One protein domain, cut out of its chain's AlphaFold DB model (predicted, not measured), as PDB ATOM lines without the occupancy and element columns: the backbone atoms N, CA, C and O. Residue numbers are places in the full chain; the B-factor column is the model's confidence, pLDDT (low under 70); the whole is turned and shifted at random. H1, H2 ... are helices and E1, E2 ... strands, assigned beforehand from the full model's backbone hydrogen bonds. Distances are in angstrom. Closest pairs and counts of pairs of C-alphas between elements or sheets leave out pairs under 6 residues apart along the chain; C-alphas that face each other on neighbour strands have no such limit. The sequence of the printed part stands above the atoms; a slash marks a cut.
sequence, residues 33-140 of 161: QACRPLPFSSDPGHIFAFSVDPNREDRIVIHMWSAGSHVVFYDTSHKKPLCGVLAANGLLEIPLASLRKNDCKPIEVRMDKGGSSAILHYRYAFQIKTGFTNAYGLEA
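Overview. This is residues 33 to 140 of the 161 residues of an uncharacterized protein of Colletotrichum sublineola (UniProt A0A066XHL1). Two small antiparallel sheets stand partly face to face and open like a V, four strands E1, E7, E2, E5 on one side and three strands E4, E3, E6 on the other. They come together where E2 leads into E3, E4 into E5 and E6 into E7, and at the wide end residues 47 to 50 cross between them, with the short helix H1 beyond the ends of E3 and E4. The printed part has 108 residues, with one named helix and seven named strands in the order E1 E2 E3 H1 E4 E5 E6 E7. The class is mostly strand, though under half of the residues are in named elements. The whole is compact, with a radius of gyration of the C-alphas of 12.8 A, and rounded, spanning 34 by 31 by 24 A.

Arrangement. The larger sheet runs E1, residues 38 to 41, E7, residues 132 to 139, E2, residues 59 to 65, and E5, residues 117 to 121; it is strongly twisted, and E1 and E5 are its edge strands. E7 and E2 are antiparallel at 158 degrees, with N 60 and O 138 2.8 A apart. E2 and E5 are antiparallel at 152 degrees, with N 63 and O 118 at 2.8 A. E1 and E7 are antiparallel at 148 degrees, with N 40 and O 133 at 2.8 A. The smaller sheet has E3, residues 69 to 74, as its inner strand, between E4, residues 106 to 111, and E6, residues 126 to 130. N 107 and O 73 of E4 and E3 are 2.7 A apart, and N 72 and O 127 of E3 and E6 are 2.8 A apart; both pairs of strands are antiparallel at 157 degrees. Between the sheets, the closest C-alphas of E3 and E7 are those of Ser 69 and Phe 132, 6.5 A, and those of E1 and E6 are Ser 41 and Ile 128, 7.0 A. E4 and E5 are apart. H1, residues 96 to 101, is only just on the smaller sheet, with 5 pairs of C-alphas within 10 A, and only grazes it; its O i to N i+4 pairs are within hydrogen-bond range.

Along the chain. E1 begins at C-alpha 38, (22.473, 6.471, 313.119), and measures 10.0 A. E2 measures 19.3 A, E3 16.3 A, H1 8.7 A, E4 15.9 A, E5 13.3 A and E6 12.2 A. E7, the longest, measures 23.1 A and ends at C-alpha 139, (15.664, 18.919, 319.947).

Size, cuts and confidence. The C-alphas farthest apart are those of Asn 55 and Lys 113, 35.3 A. The printed part has no cut. The links E1 to E2 and E3 to H1 are long, 17 and 21 residues; within the second, residues 85 to 86 pair antiparallel with 92 to 93. Confidence is under 70 at residues 33 to 37, 113 to 117 and 140.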
ATOM      1  N   GLN A  33      23.271  19.452 319.848       53.81
ATOM      2  CA  GLN A  33      22.933  18.094 320.257       53.81
ATOM      3  C   GLN A  33      22.339  17.235 319.130       53.81
ATOM      4  O   GLN A  33      21.790  16.164 319.409       53.81
ATOM      5  N   ALA A  34      22.442  17.658 317.861       54.75
ATOM      6  CA  ALA A  34      22.092  16.792 316.739       54.75
ATOM      7  C   ALA A  34      22.900  15.496 316.852       54.75
ATOM      8  O   ALA A  34      24.127  15.486 316.731       54.75
ATOM      9  N   CYS A  35      22.205  14.395 317.126       56.78
ATOM     10  CA  CYS A  35      22.859  13.102 317.227       56.78
ATOM     11  C   CYS A  35      23.434  12.745 315.852       56.78
ATOM     12  O   CYS A  35      22.801  13.008 314.823       56.78
ATOM     13  N   ARG A  36      24.644  12.164 315.836       61.19
ATOM     14  CA  ARG A  36      25.265  11.653 314.605       61.19
ATOM     15  C   ARG A  36      24.255  10.779 313.848       61.19
ATOM     16  O   ARG A  36      23.477  10.095 314.511       61.19
ATOM     17  N   PRO A  37      24.265  10.782 312.501       65.06
ATOM     18  CA  PRO A  37      23.406   9.894 311.729       65.06
ATOM     19  C   PRO A  37      23.584   8.460 312.220       65.06
ATOM     20  O   PRO A  37      24.691   7.924 312.168       65.06
ATOM     21  N   LEU A  38      22.497   7.868 312.709       74.88
ATOM     22  CA  LEU A  38      22.473   6.471 313.119       74.88
ATOM     23  C   LEU A  38      21.875   5.656 311.969       74.88
ATOM     24  O   LEU A  38      20.694   5.847 311.649       74.88
ATOM     25  N   PRO A  39      22.677   4.807 311.301       81.19
ATOM     26  CA  PRO A  39      22.165   3.914 310.282       81.19
ATOM     27  C   PRO A  39      21.410   2.762 310.950       81.19
ATOM     28  O   PRO A  39      21.939   2.075 311.822       81.19
ATOM     29  N   PHE A  40      20.185   2.521 310.502       84.81
ATOM     30  CA  PHE A  40      19.369   1.382 310.906       84.81
ATOM     31  C   PHE A  40      18.995   0.569 309.672       84.81
ATOM     32  O   PHE A  40      18.533   1.120 308.672       84.81
ATOM     33  N   SER A  41      19.198  -0.742 309.748       85.19
ATOM     34  CA  SER A  41      18.823  -1.689 308.697       85.19
ATOM     35  C   SER A  41      17.547  -2.437 309.077       85.19
ATOM     36  O   SER A  41      17.058  -2.322 310.202       85.19
ATOM     37  N   SER A  42      17.001  -3.202 308.137       83.44
ATOM     38  CA  SER A  42      15.903  -4.123 308.411       83.44
ATOM     39  C   SER A  42      16.296  -5.153 309.462       83.44
ATOM     40  O   SER A  42      17.293  -5.854 309.293       83.44
ATOM     41  N   ASP A  43      15.453  -5.277 310.480       82.88
ATOM     42  CA  ASP A  43      15.509  -6.341 311.475       82.88
ATOM     43  C   ASP A  43      14.104  -6.963 311.578       82.88
ATOM     44  O   ASP A  43      13.231  -6.468 312.308       82.88
ATOM     45  N   PRO A  44      13.798  -7.946 310.708       78.31
ATOM     46  CA  PRO A  44      12.442  -8.445 310.542       78.31
ATOM     47  C   PRO A  44      11.894  -9.064 311.830       78.31
ATOM     48  O   PRO A  44      12.484  -9.969 312.400       78.31
ATOM     49  N   GLY A  45      10.709  -8.621 312.250       83.56
ATOM     50  CA  GLY A  45      10.050  -9.122 313.464       83.56
ATOM     51  C   GLY A  45      10.230  -8.211 314.674       83.56
ATOM     52  O   GLY A  45       9.342  -8.173 315.522       83.56
ATOM     53  N   HIS A  46      11.262  -7.371 314.673       90.31
ATOM     54  CA  HIS A  46      11.534  -6.441 315.760       90.31
ATOM     55  C   HIS A  46      10.890  -5.072 315.504       90.31
ATOM     56  O   HIS A  46      10.740  -4.630 314.358       90.31
ATOM     57  N   ILE A  47      10.431  -4.429 316.576       93.12
ATOM     58  CA  ILE A  47       9.771  -3.119 316.551       93.12
ATOM     59  C   ILE A  47      10.536  -2.226 317.509       93.12
ATOM     60  O   ILE A  47      10.769  -2.622 318.645       93.12
ATOM     61  N   PHE A  48      10.900  -1.027 317.077       93.19
ATOM     62  CA  PHE A  48      11.778  -0.149 317.836       93.19
ATOM     63  C   PHE A  48      11.168   1.230 318.073       93.19
ATOM     64  O   PHE A  48      10.335   1.705 317.300       93.19
ATOM     65  N   ALA A  49      11.628   1.888 319.134       91.62
ATOM     66  CA  ALA A  49      11.444   3.307 319.411       91.62
ATOM     67  C   ALA A  49      12.744   3.887 319.995       91.62
ATOM     68  O   ALA A  49      13.548   3.156 320.575       91.62
ATOM     69  N   PHE A  50      12.963   5.199 319.880       88.25
ATOM     70  CA  PHE A  50      14.154   5.831 320.473       88.25
ATOM     71  C   PHE A  50      14.002   6.075 321.977       88.25
ATOM     72  O   PHE A  50      14.991   6.143 322.701       88.25
ATOM     73  N   SER A  51      12.769   6.211 322.462       88.44
ATOM     74  CA  SER A  51      12.458   6.276 323.888       88.44
ATOM     75  C   SER A  51      11.026   5.823 324.149       88.44
ATOM     76  O   SER A  51      10.190   5.817 323.251       88.44
ATOM     77  N   VAL A  52      10.736   5.490 325.401       87.81
ATOM     78  CA  VAL A  52       9.373   5.319 325.916       87.81
ATOM     79  C   VAL A  52       9.069   6.274 327.074       87.81
ATOM     80  O   VAL A  52       7.959   6.266 327.596       87.81
ATOM     81  N   ASP A  53      10.039   7.111 327.464       86.19
ATOM     82  CA  ASP A  53       9.896   8.064 328.563       86.19
ATOM     83  C   ASP A  53       8.848   9.121 328.204       86.19
ATOM     84  O   ASP A  53       9.037   9.854 327.226       86.19
ATOM     85  N   PRO A  54       7.746   9.231 328.965       79.75
ATOM     86  CA  PRO A  54       6.696  10.179 328.656       79.75
ATOM     87  C   PRO A  54       7.118  11.644 328.757       79.75
ATOM     88  O   PRO A  54       6.453  12.477 328.154       79.75
ATOM     89  N   ASN A  55       8.224  11.948 329.439       80.31
ATOM     90  CA  ASN A  55       8.735  13.310 329.589       80.31
ATOM     91  C   ASN A  55       9.635  13.751 328.417       80.31
ATOM     92  O   ASN A  55      10.022  14.914 328.335       80.31
ATOM     93  N   ARG A  56       9.964  12.840 327.490       74.19
ATOM     94  CA  ARG A  56      10.757  13.118 326.279       74.19
ATOM     95  C   ARG A  56       9.882  13.656 325.143       74.19
ATOM     96  O   ARG A  56       9.702  12.998 324.115       74.19
ATOM     97  N   GLU A  57       9.329  14.851 325.340       72.81
ATOM     98  CA  GLU A  57       8.581  15.614 324.318       72.81
ATOM     99  C   GLU A  57       9.456  16.656 323.602       72.81
ATOM    100  O   GLU A  57       9.086  17.216 322.573       72.81
ATOM    101  N   ASP A  58      10.667  16.855 324.116       74.94
ATOM    102  CA  ASP A  58      11.668  17.806 323.651       74.94
ATOM    103  C   ASP A  58      12.377  17.374 322.367       74.94
ATOM    104  O   ASP A  58      13.275  18.077 321.917       74.94
ATOM    105  N   ARG A  59      12.047  16.214 321.783       77.81
ATOM    106  CA  ARG A  59      12.828  15.609 320.692       77.81
ATOM    107  C   ARG A  59      11.985  15.064 319.552       77.81
ATOM    108  O   ARG A  59      10.976  14.385 319.740       77.81
ATOM    109  N   ILE A  60      12.486  15.287 318.344       80.19
ATOM    110  CA  ILE A  60      11.996  14.681 317.109       80.19
ATOM    111  C   ILE A  60      13.097  13.857 316.448       80.19
ATOM    112  O   ILE A  60      14.290  14.075 316.670       80.19
ATOM    113  N   VAL A  61      12.690  12.923 315.596       83.06
ATOM    114  CA  VAL A  61      13.599  12.147 314.756       83.06
ATOM    115  C   VAL A  61      13.223  12.334 313.302       83.06
ATOM    116  O   VAL A  61      12.062  12.184 312.918       83.06
ATOM    117  N   ILE A  62      14.219  12.632 312.478       83.19
ATOM    118  CA  ILE A  62      14.081  12.613 311.027       83.19
ATOM    119  C   ILE A  62      14.675  11.314 310.524       83.19
ATOM    120  O   ILE A  62      15.871  11.081 310.671       83.19
ATOM    121  N   HIS A  63      13.853  10.497 309.886       84.69
ATOM    122  CA  HIS A  63      14.294   9.318 309.161       84.69
ATOM    123  C   HIS A  63      14.443   9.652 307.690       84.69
ATOM    124  O   HIS A  63      13.490  10.119 307.070       84.69
ATOM    125  N   MET A  64      15.602   9.364 307.110       84.62
ATOM    126  CA  MET A  64      15.803   9.370 305.664       84.62
ATOM    127  C   MET A  64      15.820   7.931 305.169       84.62
ATOM    128  O   MET A  64      16.719   7.174 305.532       84.62
ATOM    129  N   TRP A  65      14.824   7.537 304.378       84.19
ATOM    130  CA  TRP A  65      14.671   6.157 303.912       84.19
ATOM    131  C   TRP A  65      15.305   5.938 302.535       84.19
ATOM    132  O   TRP A  65      15.172   6.776 301.632       84.19
ATOM    133  N   SER A  66      15.957   4.788 302.354       83.88
ATOM    134  CA  SER A  66      16.448   4.357 301.044       83.88
ATOM    135  C   SER A  66      15.292   4.000 300.106       83.88
ATOM    136  O   SER A  66      14.183   3.678 300.548       83.88
ATOM    137  N   ALA A  67      15.546   4.027 298.796       82.19
ATOM    138  CA  ALA A  67      14.575   3.550 297.813       82.19
ATOM    139  C   ALA A  67      14.248   2.068 298.031       82.19
ATOM    140  O   ALA A  67      15.122   1.282 298.393       82.19
ATOM    141  N   GLY A  68      12.978   1.707 297.845       83.12
ATOM    142  CA  GLY A  68      12.476   0.349 298.054       83.12
ATOM    143  C   GLY A  68      12.302  -0.053 299.521       83.12
ATOM    144  O   GLY A  68      11.934  -1.199 299.780       83.12
ATOM    145  N   SER A  69      12.538   0.854 300.478       86.25
ATOM    146  CA  SER A  69      12.319   0.553 301.897       86.25
ATOM    147  C   SER A  69      10.848   0.266 302.181       86.25
ATOM    148  O   SER A  69       9.960   0.960 301.675       86.25
ATOM    149  N   HIS A  70      10.598  -0.723 303.031       89.44
ATOM    150  CA  HIS A  70       9.273  -1.039 303.546       89.44
ATOM    151  C   HIS A  70       9.298  -0.916 305.066       89.44
ATOM    152  O   HIS A  70      10.065  -1.600 305.748       89.44
ATOM    153  N   VAL A  71       8.468  -0.023 305.593       89.12
ATOM    154  CA  VAL A  71       8.409   0.305 307.016       89.12
ATOM    155  C   VAL A  71       6.973   0.214 307.515       89.12
ATOM    156  O   VAL A  71       6.032   0.582 306.814       89.12
ATOM    157  N   VAL A  72       6.815  -0.271 308.741       91.00
ATOM    158  CA  VAL A  72       5.551  -0.268 309.473       91.00
ATOM    159  C   VAL A  72       5.653   0.741 310.603       91.00
ATOM    160  O   VAL A  72       6.552   0.671 311.437       91.00
ATOM    161  N   PHE A  73       4.721   1.676 310.626       90.50
ATOM    162  CA  PHE A  73       4.568   2.695 311.652       90.50
ATOM    163  C   PHE A  73       3.407   2.321 312.563       90.50
ATOM    164  O   PHE A  73       2.361   1.923 312.070       90.50
ATOM    165  N   TYR A  74       3.554   2.444 313.879       90.19
ATOM    166  CA  TYR A  74       2.452   2.151 314.799       90.19
ATOM    167  C   TYR A  74       1.771   3.445 315.219       90.19
ATOM    168  O   TYR A  74       2.322   4.238 315.989       90.19
ATOM    169  N   ASP A  75       0.563   3.663 314.709       86.44
ATOM    170  CA  ASP A  75      -0.173   4.891 314.951       86.44
ATOM    171  C   ASP A  75      -0.484   5.088 316.430       86.44
ATOM    172  O   ASP A  75      -0.709   4.136 317.180       86.44
ATOM    173  N   THR A  76      -0.475   6.348 316.859       85.44
ATOM    174  CA  THR A  76      -0.659   6.783 318.252       85.44
ATOM    175  C   THR A  76       0.332   6.210 319.274       85.44
ATOM    176  O   THR A  76       0.241   6.587 320.435       85.44
ATOM    177  N   SER A  77       1.320   5.397 318.870       86.75
ATOM    178  CA  SER A  77       2.323   4.782 319.765       86.75
ATOM    179  C   SER A  77       2.996   5.791 320.695       86.75
ATOM    180  O   SER A  77       3.050   5.591 321.902       86.75
ATOM    181  N   HIS A  78       3.394   6.939 320.149       84.44
ATOM    182  CA  HIS A  78       3.965   8.052 320.902       84.44
ATOM    183  C   HIS A  78       3.058   8.659 321.987       84.44
ATOM    184  O   HIS A  78       3.568   9.409 322.799       84.44
ATOM    185  N   LYS A  79       1.743   8.407 322.005       85.62
ATOM    186  CA  LYS A  79       0.813   8.924 323.034       85.62
ATOM    187  C   LYS A  79       0.504   7.892 324.116       85.62
ATOM    188  O   LYS A  79      -0.253   8.183 325.037       85.62
ATOM    189  N   LYS A  80       1.008   6.667 323.971       87.62
ATOM    190  CA  LYS A  80       0.652   5.532 324.820       87.62
ATOM    191  C   LYS A  80       1.809   5.189 325.763       87.62
ATOM    192  O   LYS A  80       2.967   5.370 325.392       87.62
ATOM    193  N   PRO A  81       1.515   4.674 326.967       86.25
ATOM    194  CA  PRO A  81       2.538   4.146 327.856       86.25
ATOM    195  C   PRO A  81       3.031   2.804 327.299       86.25
ATOM    196  O   PRO A  81       2.407   1.757 327.487       86.25
ATOM    197  N   LEU A  82       4.133   2.849 326.555       87.81
ATOM    198  CA  LEU A  82       4.791   1.664 326.017       87.81
ATOM    199  C   LEU A  82       5.932   1.239 326.941       87.81
ATOM    200  O   LEU A  82       6.634   2.072 327.501       87.81
ATOM    201  N   CYS A  83       6.138  -0.067 327.068       87.25
ATOM    202  CA  CYS A  83       7.350  -0.620 327.664       87.25
ATOM    203  C   CYS A  83       8.294  -1.075 326.552       87.25
ATOM    204  O   CYS A  83       7.836  -1.639 325.553       87.25
ATOM    205  N   GLY A  84       9.592  -0.858 326.751       87.94
ATOM    206  CA  GLY A  84      10.630  -1.294 325.830       87.94
ATOM    207  C   GLY A  84      11.865  -1.807 326.555       87.94
ATOM    208  O   GLY A  84      12.114  -1.431 327.700       87.94
ATOM    209  N   VAL A  85      12.624  -2.664 325.883       89.94
ATOM    210  CA  VAL A  85      13.896  -3.214 326.369       89.94
ATOM    211  C   VAL A  85      15.018  -2.683 325.491       89.94
ATOM    212  O   VAL A  85      14.859  -2.600 324.278       89.94
ATOM    213  N   LEU A  86      16.145  -2.293 326.085       90.50
ATOM    214  CA  LEU A  86      17.291  -1.810 325.319       90.50
ATOM    215  C   LEU A  86      17.852  -2.930 324.432       90.50
ATOM    216  O   LEU A  86      18.250  -3.979 324.934       90.50
ATOM    217  N   ALA A  87      17.891  -2.686 323.126       87.69
ATOM    218  CA  ALA A  87      18.424  -3.597 322.124       87.69
ATOM    219  C   ALA A  87      19.872  -3.242 321.749       87.69
ATOM    220  O   ALA A  87      20.361  -2.137 322.000       87.69
ATOM    221  N   ALA A  88      20.565  -4.177 321.091       83.75
ATOM    222  CA  ALA A  88      21.969  -4.020 320.691       83.75
ATOM    223  C   ALA A  88      22.209  -2.869 319.691       83.75
ATOM    224  O   ALA A  88      23.323  -2.363 319.583       83.75
ATOM    225  N   ASN A  89      21.166  -2.427 318.982       80.75
ATOM    226  CA  ASN A  89      21.207  -1.274 318.078       80.75
ATOM    227  C   ASN A  89      21.079   0.083 318.806       80.75
ATOM    228  O   ASN A  89      21.036   1.125 318.153       80.75
ATOM    229  N   GLY A  90      20.995   0.080 320.142       83.25
ATOM    230  CA  GLY A  90      20.840   1.277 320.968       83.25
ATOM    231  C   GLY A  90      19.418   1.845 321.005       83.25
ATOM    232  O   GLY A  90      19.203   2.882 321.630       83.25
ATOM    233  N   LEU A  91      18.449   1.189 320.358       88.38
ATOM    234  CA  LEU A  91      17.028   1.528 320.434       88.38
ATOM    235  C   LEU A  91      16.322   0.698 321.508       88.38
ATOM    236  O   LEU A  91      16.841  -0.306 321.993       88.38
ATOM    237  N   LEU A  92      15.106   1.108 321.860       91.62
ATOM    238  CA  LEU A  92      14.215   0.307 322.686       91.62
ATOM    239  C   LEU A  92      13.368  -0.590 321.796       91.62
ATOM    240  O   LEU A  92      12.574  -0.102 320.993       91.62
ATOM    241  N   GLU A  93      13.513  -1.894 321.961       93.44
ATOM    242  CA  GLU A  93      12.626  -2.872 321.359       93.44
ATOM    243  C   GLU A  93      11.289  -2.898 322.104       93.44
ATOM    244  O   GLU A  93      11.238  -3.065 323.324       93.44
ATOM    245  N   ILE A  94      10.198  -2.727 321.361       93.12
ATOM    246  CA  ILE A  94       8.831  -2.697 321.867       93.12
ATOM    247  C   ILE A  94       8.142  -4.020 321.514       93.12
ATOM    248  O   ILE A  94       7.919  -4.302 320.334       93.12
ATOM    249  N   PRO A  95       7.711  -4.822 322.503       92.12
ATOM    250  CA  PRO A  95       6.973  -6.045 322.224       92.12
ATOM    251  C   PRO A  95       5.659  -5.754 321.488       92.12
ATOM    252  O   PRO A  95       4.868  -4.910 321.917       92.12
ATOM    253  N   LEU A  96       5.351  -6.519 320.437       90.12
ATOM    254  CA  LEU A  96       4.095  -6.374 319.685       90.12
ATOM    255  C   LEU A  96       2.849  -6.488 320.583       90.12
ATOM    256  O   LEU A  96       1.851  -5.803 320.358       90.12
ATOM    257  N   ALA A  97       2.907  -7.319 321.628       88.75
ATOM    258  CA  ALA A  97       1.837  -7.447 322.615       88.75
ATOM    259  C   ALA A  97       1.539  -6.120 323.343       88.75
ATOM    260  O   ALA A  97       0.375  -5.810 323.594       88.75
ATOM    261  N   SER A  98       2.569  -5.310 323.620       90.50
ATOM    262  CA  SER A  98       2.438  -3.984 324.240       90.50
ATOM    263  C   SER A  98       1.681  -3.015 323.329       90.50
ATOM    264  O   SER A  98       0.762  -2.324 323.768       90.50
ATOM    265  N   LEU A  99       2.002  -3.022 322.032       89.81
ATOM    266  CA  LEU A  99       1.342  -2.182 321.028       89.81
ATOM    267  C   LEU A  99      -0.120  -2.589 320.818       89.81
ATOM    268  O   LEU A  99      -0.995  -1.728 320.774       89.81
ATOM    269  N   ARG A 100      -0.399  -3.897 320.769       89.19
ATOM    270  CA  ARG A 100      -1.770  -4.426 320.664       89.19
ATOM    271  C   ARG A 100      -2.617  -4.078 321.885       89.19
ATOM    272  O   ARG A 100      -3.751  -3.645 321.723       89.19
ATOM    273  N   LYS A 101      -2.062  -4.206 323.096       90.38
ATOM    274  CA  LYS A 101      -2.745  -3.827 324.344       90.38
ATOM    275  C   LYS A 101      -3.127  -2.341 324.370       90.38
ATOM    276  O   LYS A 101      -4.122  -1.981 324.988       90.38
ATOM    277  N   ASN A 102      -2.348  -1.495 323.699       88.25
ATOM    278  CA  ASN A 102      -2.558  -0.049 323.628       88.25
ATOM    279  C   ASN A 102      -3.360   0.416 322.391       88.25
ATOM    280  O   ASN A 102      -3.472   1.626 322.176       88.25
ATOM    281  N   ASP A 103      -3.916  -0.516 321.604       89.94
ATOM    282  CA  ASP A 103      -4.648  -0.261 320.349       89.94
ATOM    283  C   ASP A 103      -3.840   0.561 319.320       89.94
ATOM    284  O   ASP A 103      -4.365   1.389 318.576       89.94
ATOM    285  N   CYS A 104      -2.521   0.350 319.275       88.94
ATOM    286  CA  CYS A 104      -1.662   0.989 318.282       88.94
ATOM    287  C   CYS A 104      -1.780   0.260 316.938       88.94
ATOM    288  O   CYS A 104      -1.321  -0.878 316.791       88.94
ATOM    289  N   LYS A 105      -2.370   0.922 315.940       88.81
ATOM    290  CA  LYS A 105      -2.636   0.326 314.623       88.81
ATOM    291  C   LYS A 105      -1.405   0.404 313.713       88.81
ATOM    292  O   LYS A 105      -0.821   1.480 313.597       88.81
ATOM    293  N   PRO A 106      -1.007  -0.695 313.051       90.00
ATOM    294  CA  PRO A 106       0.084  -0.659 312.089       90.00
ATOM    295  C   PRO A 106      -0.339   0.087 310.815       90.00
ATOM    296  O   PRO A 106      -1.426  -0.123 310.280       90.00
ATOM    297  N   ILE A 107       0.548   0.939 310.319       88.69
ATOM    298  CA  ILE A 107       0.461   1.658 309.053       88.69
ATOM    299  C   ILE A 107       1.670   1.231 308.228       88.69
ATOM    300  O   ILE A 107       2.804   1.595 308.537       88.69
ATOM    301  N   GLU A 108       1.426   0.457 307.179       88.81
ATOM    302  CA  GLU A 108       2.476   0.027 306.261       88.81
ATOM    303  C   GLU A 108       2.750   1.097 305.207       88.81
ATOM    304  O   GLU A 108       1.833   1.680 304.620       88.81
ATOM    305  N   VAL A 109       4.031   1.371 304.969       85.56
ATOM    306  CA  VAL A 109       4.474   2.400 304.033       85.56
ATOM    307  C   VAL A 109       5.637   1.892 303.208       85.56
ATOM    308  O   VAL A 109       6.683   1.498 303.728       85.56
ATOM    309  N   ARG A 110       5.458   1.966 301.890       84.62
ATOM    310  CA  ARG A 110       6.474   1.610 300.907       84.62
ATOM    311  C   ARG A 110       7.102   2.867 300.313       84.62
ATOM    312  O   ARG A 110       6.401   3.753 299.825       84.62
ATOM    313  N   MET A 111       8.428   2.938 300.357       82.38
ATOM    314  CA  MET A 111       9.221   4.083 299.909       82.38
ATOM    315  C   MET A 111       9.758   3.842 298.493       82.38
ATOM    316  O   MET A 111      10.958   3.658 298.294       82.38
ATOM    317  N   ASP A 112       8.876   3.842 297.491       74.62
ATOM    318  CA  ASP A 112       9.208   3.407 296.121       74.62
ATOM    319  C   ASP A 112      10.362   4.196 295.475       74.62
ATOM    320  O   ASP A 112      11.175   3.631 294.750       74.62
ATOM    321  N   LYS A 113      10.456   5.504 295.746       67.25
ATOM    322  CA  LYS A 113      11.416   6.408 295.085       67.25
ATOM    323  C   LYS A 113      12.648   6.770 295.919       67.25
ATOM    324  O   LYS A 113      13.524   7.468 295.420       67.25
ATOM    325  N   GLY A 114      12.724   6.312 297.169       62.03
ATOM    326  CA  GLY A 114      13.771   6.730 298.109       62.03
ATOM    327  C   GLY A 114      13.736   8.226 298.414       62.03
ATOM    328  O   GLY A 114      12.829   8.937 297.980       62.03
ATOM    329  N   GLY A 115      14.668   8.702 299.245       59.59
ATOM    330  CA  GLY A 115      14.775  10.124 299.611       59.59
ATOM    331  C   GLY A 115      13.557  10.681 300.360       59.59
ATOM    332  O   GLY A 115      13.464  11.881 300.605       59.59
ATOM    333  N   SER A 116      12.611   9.815 300.724       66.44
ATOM    334  CA  SER A 116      11.408  10.180 301.453       66.44
ATOM    335  C   SER A 116      11.791  10.314 302.915       66.44
ATOM    336  O   SER A 116      12.174   9.331 303.551       66.44
ATOM    337  N   SER A 117      11.752  11.539 303.436       68.25
ATOM    338  CA  SER A 117      12.022  11.782 304.847       68.25
ATOM    339  C   SER A 117      10.733  11.676 305.653       68.25
ATOM    340  O   SER A 117       9.750  12.344 305.316       68.25
ATOM    341  N   ALA A 118      10.741  10.891 306.724       76.31
ATOM    342  CA  ALA A 118       9.680  10.906 307.722       76.31
ATOM    343  C   ALA A 118      10.151  11.705 308.937       76.31
ATOM    344  O   ALA A 118      11.279  11.524 309.392       76.31
ATOM    345  N   ILE A 119       9.299  12.582 309.459       79.94
ATOM    346  CA  ILE A 119       9.537  13.252 310.741       79.94
ATOM    347  C   ILE A 119       8.623  12.577 311.747       79.94
ATOM    348  O   ILE A 119       7.420  12.477 311.507       79.94
ATOM    349  N   LEU A 120       9.205  12.064 312.824       83.00
ATOM    350  CA  LEU A 120       8.524  11.262 313.829       83.00
ATOM    351  C   LEU A 120       8.849  11.785 315.227       83.00
ATOM    352  O   LEU A 120       9.889  12.397 315.469       83.00
ATOM    353  N   HIS A 121       7.944  11.512 316.162       84.31
ATOM    354  CA  HIS A 121       8.194  11.739 317.580       84.31
ATOM    355  C   HIS A 121       9.256  10.749 318.094       84.31
ATOM    356  O   HIS A 121       9.286   9.605 317.644       84.31
ATOM    357  N   TYR A 122      10.081  11.134 319.074       85.94
ATOM    358  CA  TYR A 122      11.134  10.263 319.637       85.94
ATOM    359  C   TYR A 122      10.587   8.932 320.202       85.94
ATOM    360  O   TYR A 122      11.209   7.877 320.104       85.94
ATOM    361  N   ARG A 123       9.360   8.980 320.731       89.00
ATOM    362  CA  ARG A 123       8.583   7.819 321.217       89.00
ATOM    363  C   ARG A 123       7.824   7.019 320.154       89.00
ATOM    364  O   ARG A 123       7.073   6.107 320.491       89.00
ATOM    365  N   TYR A 124       7.904   7.405 318.887       90.25
ATOM    366  CA  TYR A 124       7.096   6.772 317.855       90.25
ATOM    367  C   TYR A 124       7.673   5.402 317.490       90.25
ATOM    368  O   TYR A 124       8.847   5.299 317.138       90.25
ATOM    369  N   ALA A 125       6.851   4.359 317.577       91.88
ATOM    370  CA  ALA A 125       7.280   2.996 317.302       91.88
ATOM    371  C   ALA A 125       7.241   2.690 315.798       91.88
ATOM    372  O   ALA A 125       6.269   3.010 315.100       91.88
ATOM    373  N   PHE A 126       8.290   2.037 315.303       92.00
ATOM    374  CA  PHE A 126       8.442   1.669 313.902       92.00
ATOM    375  C   PHE A 126       9.126   0.310 313.741       92.00
ATOM    376  O   PHE A 126       9.866  -0.150 314.604       92.00
ATOM    377  N   GLN A 127       8.898  -0.328 312.601       92.88
ATOM    378  CA  GLN A 127       9.541  -1.575 312.210       92.88
ATOM    379  C   GLN A 127      10.017  -1.476 310.766       92.88
ATOM    380  O   GLN A 127       9.235  -1.171 309.868       92.88
ATOM    381  N   ILE A 128      11.288  -1.791 310.530       90.75
ATOM    382  CA  ILE A 128      11.879  -1.819 309.191       90.75
ATOM    383  C   ILE A 128      11.769  -3.247 308.659       90.75
ATOM    384  O   ILE A 128      12.490  -4.135 309.108       90.75
ATOM    385  N   LYS A 129      10.854  -3.482 307.713       90.12
ATOM    386  CA  LYS A 129      10.683  -4.797 307.075       90.12
ATOM    387  C   LYS A 129      11.792  -5.064 306.063       90.12
ATOM    388  O   LYS A 129      12.341  -6.157 306.043       90.12
ATOM    389  N   THR A 130      12.111  -4.069 305.237       89.69
ATOM    390  CA  THR A 130      13.172  -4.129 304.220       89.69
ATOM    391  C   THR A 130      13.801  -2.752 304.015       89.69
ATOM    392  O   THR A 130      13.133  -1.728 304.183       89.69
ATOM    393  N   GLY A 131      15.068  -2.723 303.594       87.38
ATOM    394  CA  GLY A 131      15.808  -1.488 303.316       87.38
ATOM    395  C   GLY A 131      16.541  -0.938 304.539       87.38
ATOM    396  O   GLY A 131      16.815  -1.668 305.490       87.38
ATOM    397  N   PHE A 132      16.887   0.348 304.493       86.00
ATOM    398  CA  PHE A 132      17.630   1.014 305.560       86.00
ATOM    399  C   PHE A 132      17.239   2.487 305.693       86.00
ATOM    400  O   PHE A 132      16.685   3.109 304.778       86.00
ATOM    401  N   THR A 133      17.558   3.066 306.845       86.44
ATOM    402  CA  THR A 133      17.364   4.485 307.122       86.44
ATOM    403  C   THR A 133      18.542   5.080 307.864       86.44
ATOM    404  O   THR A 133      19.153   4.426 308.700       86.44
ATOM    405  N   ASN A 134      18.821   6.348 307.582       85.12
ATOM    406  CA  ASN A 134      19.618   7.179 308.471       85.12
ATOM    407  C   ASN A 134      18.666   8.023 309.310       85.12
ATOM    408  O   ASN A 134      17.848   8.759 308.749       85.12
ATOM    409  N   ALA A 135      18.777   7.918 310.630       85.31
ATOM    410  CA  ALA A 135      17.987   8.723 311.546       85.31
ATOM    411  C   ALA A 135      18.821   9.848 312.165       85.31
ATOM    412  O   ALA A 135      19.984   9.652 312.526       85.31
ATOM    413  N   TYR A 136      18.194  11.009 312.330       80.75
ATOM    414  CA  TYR A 136      18.771  12.194 312.956       80.75
ATOM    415  C   TYR A 136      17.871  12.628 314.107       80.75
ATOM    416  O   TYR A 136      16.720  13.004 313.882       80.75
ATOM    417  N   GLY A 137      18.390  12.563 315.331       80.25
ATOM    418  CA  GLY A 137      17.709  13.084 316.515       80.25
ATOM    419  C   GLY A 137      17.939  14.586 316.646       80.25
ATOM    420  O   GLY A 137      19.083  15.033 316.579       80.25
ATOM    421  N   LEU A 138      16.865  15.349 316.839       77.56
ATOM    422  CA  LEU A 138      16.897  16.800 317.011       77.56
ATOM    423  C   LEU A 138      16.045  17.221 318.209       77.56
ATOM    424  O   LEU A 138      14.975  16.661 318.435       77.56
ATOM    425  N   GLU A 139      16.485  18.249 318.929       75.88
ATOM    426  CA  GLU A 139      15.664  18.919 319.947       75.88
ATOM    427  C   GLU A 139      14.572  19.791 319.316       75.88
ATOM    428  O   GLU A 139      14.868  20.737 318.594       75.88
ATOM    429  N   ALA A 140      13.307  19.498 319.592       67.25
ATOM    430  CA  ALA A 140      12.180  20.284 319.124       67.25
ATOM    431  C   ALA A 140      12.221  21.715 319.711       67.25
ATOM    432  O   ALA A 140      12.354  21.876 320.926       67.25
TER     433      ALA A 140